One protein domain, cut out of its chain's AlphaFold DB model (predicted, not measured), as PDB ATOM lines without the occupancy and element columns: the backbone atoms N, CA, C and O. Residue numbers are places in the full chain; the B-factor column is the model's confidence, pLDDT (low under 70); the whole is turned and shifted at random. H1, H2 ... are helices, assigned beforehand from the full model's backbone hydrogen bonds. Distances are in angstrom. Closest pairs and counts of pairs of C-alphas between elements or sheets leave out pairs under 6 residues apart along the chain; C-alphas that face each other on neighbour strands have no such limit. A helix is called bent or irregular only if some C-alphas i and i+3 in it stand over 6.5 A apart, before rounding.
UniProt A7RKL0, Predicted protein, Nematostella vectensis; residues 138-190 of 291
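AT A GLANCE: This is residues 138 to 190 of the 291 residues of the protein "Predicted protein" of Nematostella vectensis (UniProt A7RKL0). Two long helices, H1 and H2, make a wide open V, with a short link at its point and nothing packed between the two arms. The arms spread away from the link, and the V lies nearly in one plane. The printed part has 53 residues with two named helices, H1 then H2, and no named strand; the class is all helix. The whole is extended, with a radius of gyration of the C-alphas of 18.6 A, and its C-alphas span 51 by 34 by 6 A, an outline that is only just flat.

IN THESE COORDINATES: H1 holds residues 138 to 159 and is 31.6 A long from its first to its last C-alpha. It begins at C-alpha 138, at (10.721, -33.709, 18.811), and ends at C-alpha 159, at (-15.378, -20.296, 30.530). Residues 160 to 163 follow. H2 holds residues 164 to 188, is the longest helix by residues, and is 36.3 A long from first to last C-alpha. It begins at C-alpha 164, at (-24.352, -10.954, 23.243), and ends at C-alpha 188, at (-11.070, -5.203, -10.001).

HOW THE PARTS SIT: H1 and H2 are joined by a tight link of 4 residues. The two helices are apart: no C-alpha of the one is within 8 A of the other. Neither helix is bent. In both H1 and H2 every O i to N i+4 pair is within hydrogen-bond range.

THE WHOLE: The C-alphas of Phe 141 and Leu 190 are the two farthest apart, at 51.1 A. Residues 138 to 190 stand free, with no C-alpha 8 or more apart along the chain within 10 A. The printed part has no cut. Its mean pLDDT is 88.7, and the model's confidence is under 70 at residues 188 to 190.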
ATOM      1  N   ARG A 138      11.088 -35.133  18.864       95.19
ATOM      2  CA  ARG A 138      10.721 -33.709  18.811       95.19
ATOM      3  C   ARG A 138       9.302 -33.483  18.283       95.19
ATOM      4  O   ARG A 138       8.565 -32.684  18.848       95.19
ATOM      5  N   GLU A 139       8.917 -34.186  17.225       95.06
ATOM      6  CA  GLU A 139       7.588 -34.068  16.611       95.06
ATOM      7  C   GLU A 139       6.491 -34.538  17.565       95.06
ATOM      8  O   GLU A 139       5.473 -33.862  17.723       95.06
ATOM      9  N   PHE A 140       6.763 -35.620  18.295       95.38
ATOM     10  CA  PHE A 140       5.883 -36.122  19.341       95.38
ATOM     11  C   PHE A 140       5.621 -35.083  20.442       95.38
ATOM     12  O   PHE A 140       4.463 -34.837  20.784       95.38
ATOM     13  N   PHE A 141       6.669 -34.430  20.965       95.88
ATOM     14  CA  PHE A 141       6.500 -33.371  21.969       95.88
ATOM     15  C   PHE A 141       5.760 -32.157  21.411       95.88
ATOM     16  O   PHE A 141       4.831 -31.674  22.050       95.88
ATOM     17  N   ASN A 142       6.080 -31.727  20.188       95.75
ATOM     18  CA  ASN A 142       5.364 -30.627  19.540       95.75
ATOM     19  C   ASN A 142       3.862 -30.924  19.407       95.75
ATOM     20  O   ASN A 142       3.034 -30.032  19.592       95.75
ATOM     21  N   ARG A 143       3.494 -32.175  19.103       94.44
ATOM     22  CA  ARG A 143       2.092 -32.595  19.019       94.44
ATOM     23  C   ARG A 143       1.402 -32.539  20.380       94.44
ATOM     24  O   ARG A 143       0.283 -32.035  20.455       94.44
ATOM     25  N   ILE A 144       2.068 -33.019  21.435       95.06
ATOM     26  CA  ILE A 144       1.563 -32.932  22.814       95.06
ATOM     27  C   ILE A 144       1.343 -31.472  23.208       95.06
ATOM     28  O   ILE A 144       0.254 -31.123  23.662       95.06
ATOM     29  N   ASP A 145       2.342 -30.619  22.991       95.19
ATOM     30  CA  ASP A 145       2.281 -29.204  23.359       95.19
ATOM     31  C   ASP A 145       1.173 -28.478  22.593       95.19
ATOM     32  O   ASP A 145       0.420 -27.692  23.172       95.19
ATOM     33  N   HIS A 146       1.016 -28.780  21.303       94.75
ATOM     34  CA  HIS A 146      -0.059 -28.227  20.487       94.75
ATOM     35  C   HIS A 146      -1.444 -28.670  20.985       94.75
ATOM     36  O   HIS A 146      -2.354 -27.847  21.097       94.75
ATOM     37  N   GLU A 147      -1.624 -29.953  21.311       93.00
ATOM     38  CA  GLU A 147      -2.893 -30.468  21.836       93.00
ATOM     39  C   GLU A 147      -3.217 -29.879  23.216       93.00
ATOM     40  O   GLU A 147      -4.339 -29.417  23.444       93.00
ATOM     41  N   ALA A 148      -2.224 -29.789  24.104       93.75
ATOM     42  CA  ALA A 148      -2.360 -29.141  25.404       93.75
ATOM     43  C   ALA A 148      -2.735 -27.657  25.255       93.75
ATOM     44  O   ALA A 148      -3.668 -27.179  25.908       93.75
ATOM     45  N   ALA A 149      -2.074 -26.929  24.349       95.12
ATOM     46  CA  ALA A 149      -2.384 -25.532  24.064       95.12
ATOM     47  C   ALA A 149      -3.816 -25.356  23.535       95.12
ATOM     48  O   ALA A 149      -4.524 -24.434  23.951       95.12
ATOM     49  N   MET A 150      -4.275 -26.256  22.660       92.56
ATOM     50  CA  MET A 150      -5.641 -26.244  22.136       92.56
ATOM     51  C   MET A 150      -6.678 -26.532  23.225       92.56
ATOM     52  O   MET A 150      -7.661 -25.796  23.319       92.56
ATOM     53  N   ALA A 151      -6.432 -27.509  24.102       92.06
ATOM     54  CA  ALA A 151      -7.308 -27.825  25.230       92.06
ATOM     55  C   ALA A 151      -7.412 -26.656  26.231       92.06
ATOM     56  O   ALA A 151      -8.507 -26.278  26.670       92.06
ATOM     57  N   VAL A 152      -6.287 -26.006  26.546       91.00
ATOM     58  CA  VAL A 152      -6.270 -24.786  27.370       91.00
ATOM     59  C   VAL A 152      -7.030 -23.656  26.672       91.00
ATOM     60  O   VAL A 152      -7.862 -22.990  27.291       91.00
ATOM     61  N   ALA A 153      -6.824 -23.448  25.371       90.50
ATOM     62  CA  ALA A 153      -7.542 -22.422  24.622       90.50
ATOM     63  C   ALA A 153      -9.057 -22.688  24.577       90.50
ATOM     64  O   ALA A 153      -9.849 -21.747  24.675       90.50
ATOM     65  N   GLU A 154      -9.478 -23.943  24.437       89.94
ATOM     66  CA  GLU A 154     -10.883 -24.341  24.415       89.94
ATOM     67  C   GLU A 154     -11.555 -24.141  25.776       89.94
ATOM     68  O   GLU A 154     -12.588 -23.471  25.849       89.94
ATOM     69  N   SER A 155     -10.920 -24.584  26.864       86.44
ATOM     70  CA  SER A 155     -11.410 -24.319  28.225       86.44
ATOM     71  C   SER A 155     -11.501 -22.813  28.527       86.44
ATOM     72  O   SER A 155     -12.461 -22.341  29.140       86.44
ATOM     73  N   MET A 156     -10.563 -22.006  28.026       84.50
ATOM     74  CA  MET A 156     -10.611 -20.547  28.170       84.50
ATOM     75  C   MET A 156     -11.723 -19.896  27.331       84.50
ATOM     76  O   MET A 156     -12.281 -18.871  27.743       84.50
ATOM     77  N   LYS A 157     -12.077 -20.474  26.174       81.44
ATOM     78  CA  LYS A 157     -13.202 -20.024  25.334       81.44
ATOM     79  C   LYS A 157     -14.551 -20.346  25.980       81.44
ATOM     80  O   LYS A 157     -15.422 -19.477  25.990       81.44
ATOM     81  N   THR A 158     -14.728 -21.547  26.528       77.62
ATOM     82  CA  THR A 158     -16.001 -21.981  27.135       77.62
ATOM     83  C   THR A 158     -16.283 -21.260  28.454       77.62
ATOM     84  O   THR A 158     -17.414 -20.833  28.698       77.62
ATOM     85  N   ASN A 159     -15.247 -21.010  29.258       72.94
ATOM     86  CA  ASN A 159     -15.378 -20.296  30.530       72.94
ATOM     87  C   ASN A 159     -15.664 -18.795  30.359       72.94
ATOM     88  O   ASN A 159     -16.263 -18.159  31.231       72.94
ATOM     89  N   ARG A 160     -15.295 -18.202  29.218       76.12
ATOM     90  CA  ARG A 160     -15.581 -16.795  28.910       76.12
ATOM     91  C   ARG A 160     -16.829 -16.664  28.044       76.12
ATOM     92  O   ARG A 160     -16.750 -16.470  26.832       76.12
ATOM     93  N   LYS A 161     -18.003 -16.637  28.681       78.25
ATOM     94  CA  LYS A 161     -19.241 -16.219  28.004       78.25
ATOM     95  C   LYS A 161     -19.101 -14.763  27.540       78.25
ATOM     96  O   LYS A 161     -19.161 -13.831  28.341       78.25
ATOM     97  N   MET A 162     -18.889 -14.555  26.240       79.81
ATOM     98  CA  MET A 162     -18.949 -13.214  25.659       79.81
ATOM     99  C   MET A 162     -20.375 -12.669  25.767       79.81
ATOM    100  O   MET A 162     -21.328 -13.382  25.463       79.81
ATOM    101  N   SER A 163     -20.512 -11.396  26.149       88.31
ATOM    102  CA  SER A 163     -21.798 -10.688  26.097       88.31
ATOM    103  C   SER A 163     -22.363 -10.710  24.674       88.31
ATOM    104  O   SER A 163     -21.615 -10.533  23.704       88.31
ATOM    105  N   ASP A 164     -23.678 -10.869  24.543       89.75
ATOM    106  CA  ASP A 164     -24.352 -10.954  23.243       89.75
ATOM    107  C   ASP A 164     -24.149  -9.693  22.398       89.75
ATOM    108  O   ASP A 164     -23.934  -9.782  21.188       89.75
ATOM    109  N   ARG A 165     -24.026  -8.522  23.039       90.81
ATOM    110  CA  ARG A 165     -23.630  -7.274  22.367       90.81
ATOM    111  C   ARG A 165     -22.276  -7.406  21.663       90.81
ATOM    112  O   ARG A 165     -22.125  -6.980  20.518       90.81
ATOM    113  N   ARG A 166     -21.284  -8.015  22.324       91.56
ATOM    114  CA  ARG A 166     -19.944  -8.226  21.753       91.56
ATOM    115  C   ARG A 166     -19.976  -9.261  20.630       91.56
ATOM    116  O   ARG A 166     -19.306  -9.050  19.621       91.56
ATOM    117  N   LYS A 167     -20.764 -10.335  20.770       93.06
ATOM    118  CA  LYS A 167     -20.966 -11.336  19.703       93.06
ATOM    119  C   LYS A 167     -21.553 -10.689  18.445       93.06
ATOM    120  O   LYS A 167     -20.993 -10.854  17.362       93.06
ATOM    121  N   ASN A 168     -22.610  -9.892  18.601       94.88
ATOM    122  CA  ASN A 168     -23.280  -9.206  17.496       94.88
ATOM    123  C   ASN A 168     -22.351  -8.209  16.797       94.88
ATOM    124  O   ASN A 168     -22.241  -8.239  15.572       94.88
ATOM    125  N   HIS A 169     -21.600  -7.407  17.557       96.69
ATOM    126  CA  HIS A 169     -20.609  -6.488  16.995       96.69
ATOM    127  C   HIS A 169     -19.527  -7.219  16.183       96.69
ATOM    128  O   HIS A 169     -19.182  -6.809  15.074       96.69
ATOM    129  N   LEU A 170     -19.007  -8.344  16.692       95.19
ATOM    130  CA  LEU A 170     -18.000  -9.128  15.974       95.19
ATOM    131  C   LEU A 170     -18.570  -9.763  14.695       95.19
ATOM    132  O   LEU A 170     -17.895  -9.772  13.666       95.19
ATOM    133  N   LYS A 171     -19.822 -10.243  14.737       96.25
ATOM    134  CA  LYS A 171     -20.542 -10.786  13.573       96.25
ATOM    135  C   LYS A 171     -20.762  -9.712  12.505       96.25
ATOM    136  O   LYS A 171     -20.461  -9.953  11.339       96.25
ATOM    137  N   GLN A 172     -21.204  -8.517  12.898       96.56
ATOM    138  CA  GLN A 172     -21.361  -7.369  11.995       96.56
ATOM    139  C   GLN A 172     -20.025  -6.954  11.371       96.56
ATOM    140  O   GLN A 172     -19.940  -6.788  10.155       96.56
ATOM    141  N   ARG A 173     -18.954  -6.873  12.170       97.25
ATOM    142  CA  ARG A 173     -17.610  -6.556  11.668       97.25
ATOM    143  C   ARG A 173     -17.133  -7.580  10.636       97.25
ATOM    144  O   ARG A 173     -16.622  -7.183   9.593       97.25
ATOM    145  N   ARG A 174     -17.331  -8.880  10.889       96.81
ATOM    146  CA  ARG A 174     -17.001  -9.952   9.929       96.81
ATOM    147  C   ARG A 174     -17.804  -9.827   8.633       96.81
ATOM    148  O   ARG A 174     -17.210  -9.897   7.562       96.81
ATOM    149  N   LYS A 175     -19.117  -9.582   8.720       96.81
ATOM    150  CA  LYS A 175     -19.974  -9.354   7.542       96.81
ATOM    151  C   LYS A 175     -19.490  -8.162   6.712       96.81
ATOM    152  O   LYS A 175     -19.290  -8.314   5.513       96.81
ATOM    153  N   LYS A 176     -19.199  -7.028   7.358       97.25
ATOM    154  CA  LYS A 176     -18.686  -5.822   6.690       97.25
ATOM    155  C   LYS A 176     -17.346  -6.069   5.994       97.25
ATOM    156  O   LYS A 176     -17.145  -5.609   4.878       97.25
ATOM    157  N   MET A 177     -16.435  -6.813   6.626       95.12
ATOM    158  CA  MET A 177     -15.156  -7.187   6.007       95.12
ATOM    159  C   MET A 177     -15.346  -8.093   4.785       95.12
ATOM    160  O   MET A 177     -14.671  -7.892   3.781       95.12
ATOM    161  N   LYS A 178     -16.275  -9.059   4.848       96.19
ATOM    162  CA  LYS A 178     -16.597  -9.934   3.710       96.19
ATOM    163  C   LYS A 178     -17.204  -9.141   2.549       96.19
ATOM    164  O   LYS A 178     -16.752  -9.300   1.425       96.19
ATOM    165  N   GLN A 179     -18.147  -8.244   2.831       94.44
ATOM    166  CA  GLN A 179     -18.736  -7.357   1.820       94.44
ATOM    167  C   GLN A 179     -17.688  -6.458   1.163       94.44
ATOM    168  O   GLN A 179     -17.638  -6.387  -0.055       94.44
ATOM    169  N   LYS A 180     -16.794  -5.841   1.948       93.94
ATOM    170  CA  LYS A 180     -15.691  -5.037   1.398       93.94
ATOM    171  C   LYS A 180     -14.758  -5.839   0.496       93.94
ATOM    172  O   LYS A 180     -14.261  -5.298  -0.477       93.94
ATOM    173  N   ARG A 181     -14.484  -7.103   0.835       91.00
ATOM    174  CA  ARG A 181     -13.685  -7.987  -0.023       91.00
ATOM    175  C   ARG A 181     -14.392  -8.273  -1.343       91.00
ATOM    176  O   ARG A 181     -13.760  -8.142  -2.376       91.00
ATOM    177  N   LEU A 182     -15.681  -8.604  -1.299       89.75
ATOM    178  CA  LEU A 182     -16.475  -8.857  -2.505       89.75
ATOM    179  C   LEU A 182     -16.560  -7.615  -3.400       89.75
ATOM    180  O   LEU A 182     -16.339  -7.730  -4.591       89.75
ATOM    181  N   GLN A 183     -16.789  -6.435  -2.817       87.56
ATOM    182  CA  GLN A 183     -16.818  -5.169  -3.559       87.56
ATOM    183  C   GLN A 183     -15.485  -4.838  -4.236       87.56
ATOM    184  O   GLN A 183     -15.485  -4.249  -5.307       87.56
ATOM    185  N   LYS A 184     -14.357  -5.193  -3.609       85.81
ATOM    186  CA  LYS A 184     -13.039  -5.037  -4.231       85.81
ATOM    187  C   LYS A 184     -12.868  -5.985  -5.408       85.81
ATOM    188  O   LYS A 184     -12.566  -5.518  -6.488       85.81
ATOM    189  N   MET A 185     -13.168  -7.271  -5.215       78.56
ATOM    190  CA  MET A 185     -13.101  -8.255  -6.300       78.56
ATOM    191  C   MET A 185     -13.966  -7.850  -7.499       78.56
ATOM    192  O   MET A 185     -13.502  -7.908  -8.626       78.56
ATOM    193  N   SER A 186     -15.189  -7.366  -7.255       75.56
ATOM    194  CA  SER A 186     -16.068  -6.898  -8.331       75.56
ATOM    195  C   SER A 186     -15.606  -5.593  -8.985       75.56
ATOM    196  O   SER A 186     -15.966  -5.334 -10.123       75.56
ATOM    197  N   ALA A 187     -14.881  -4.734  -8.260       70.62
ATOM    198  CA  ALA A 187     -14.314  -3.515  -8.836       70.62
ATOM    199  C   ALA A 187     -13.115  -3.854  -9.728       70.62
ATOM    200  O   ALA A 187     -13.044  -3.371 -10.850       70.62
ATOM    201  N   ASP A 188     -12.248  -4.753  -9.262       64.94
ATOM    202  CA  ASP A 188     -11.070  -5.203 -10.001       64.94
ATOM    203  C   ASP A 188     -11.461  -5.961 -11.297       64.94
ATOM    204  O   ASP A 188     -10.746  -5.890 -12.294       64.94
ATOM    205  N   GLU A 189     -12.619  -6.636 -11.331       63.78
ATOM    206  CA  GLU A 189     -13.147  -7.324 -12.529       63.78
ATOM    207  C   GLU A 189     -13.727  -6.384 -13.606       63.78
ATOM    208  O   GLU A 189     -13.850  -6.787 -14.764       63.78
ATOM    209  N   LEU A 190     -14.070  -5.132 -13.275       59.12
ATOM    210  CA  LEU A 190     -14.679  -4.175 -14.216       59.12
ATOM    211  C   LEU A 190     -13.673  -3.214 -14.873       59.12
ATOM    212  O   LEU A 190     -14.067  -2.416 -15.727       59.12
TER     213      LEU A 190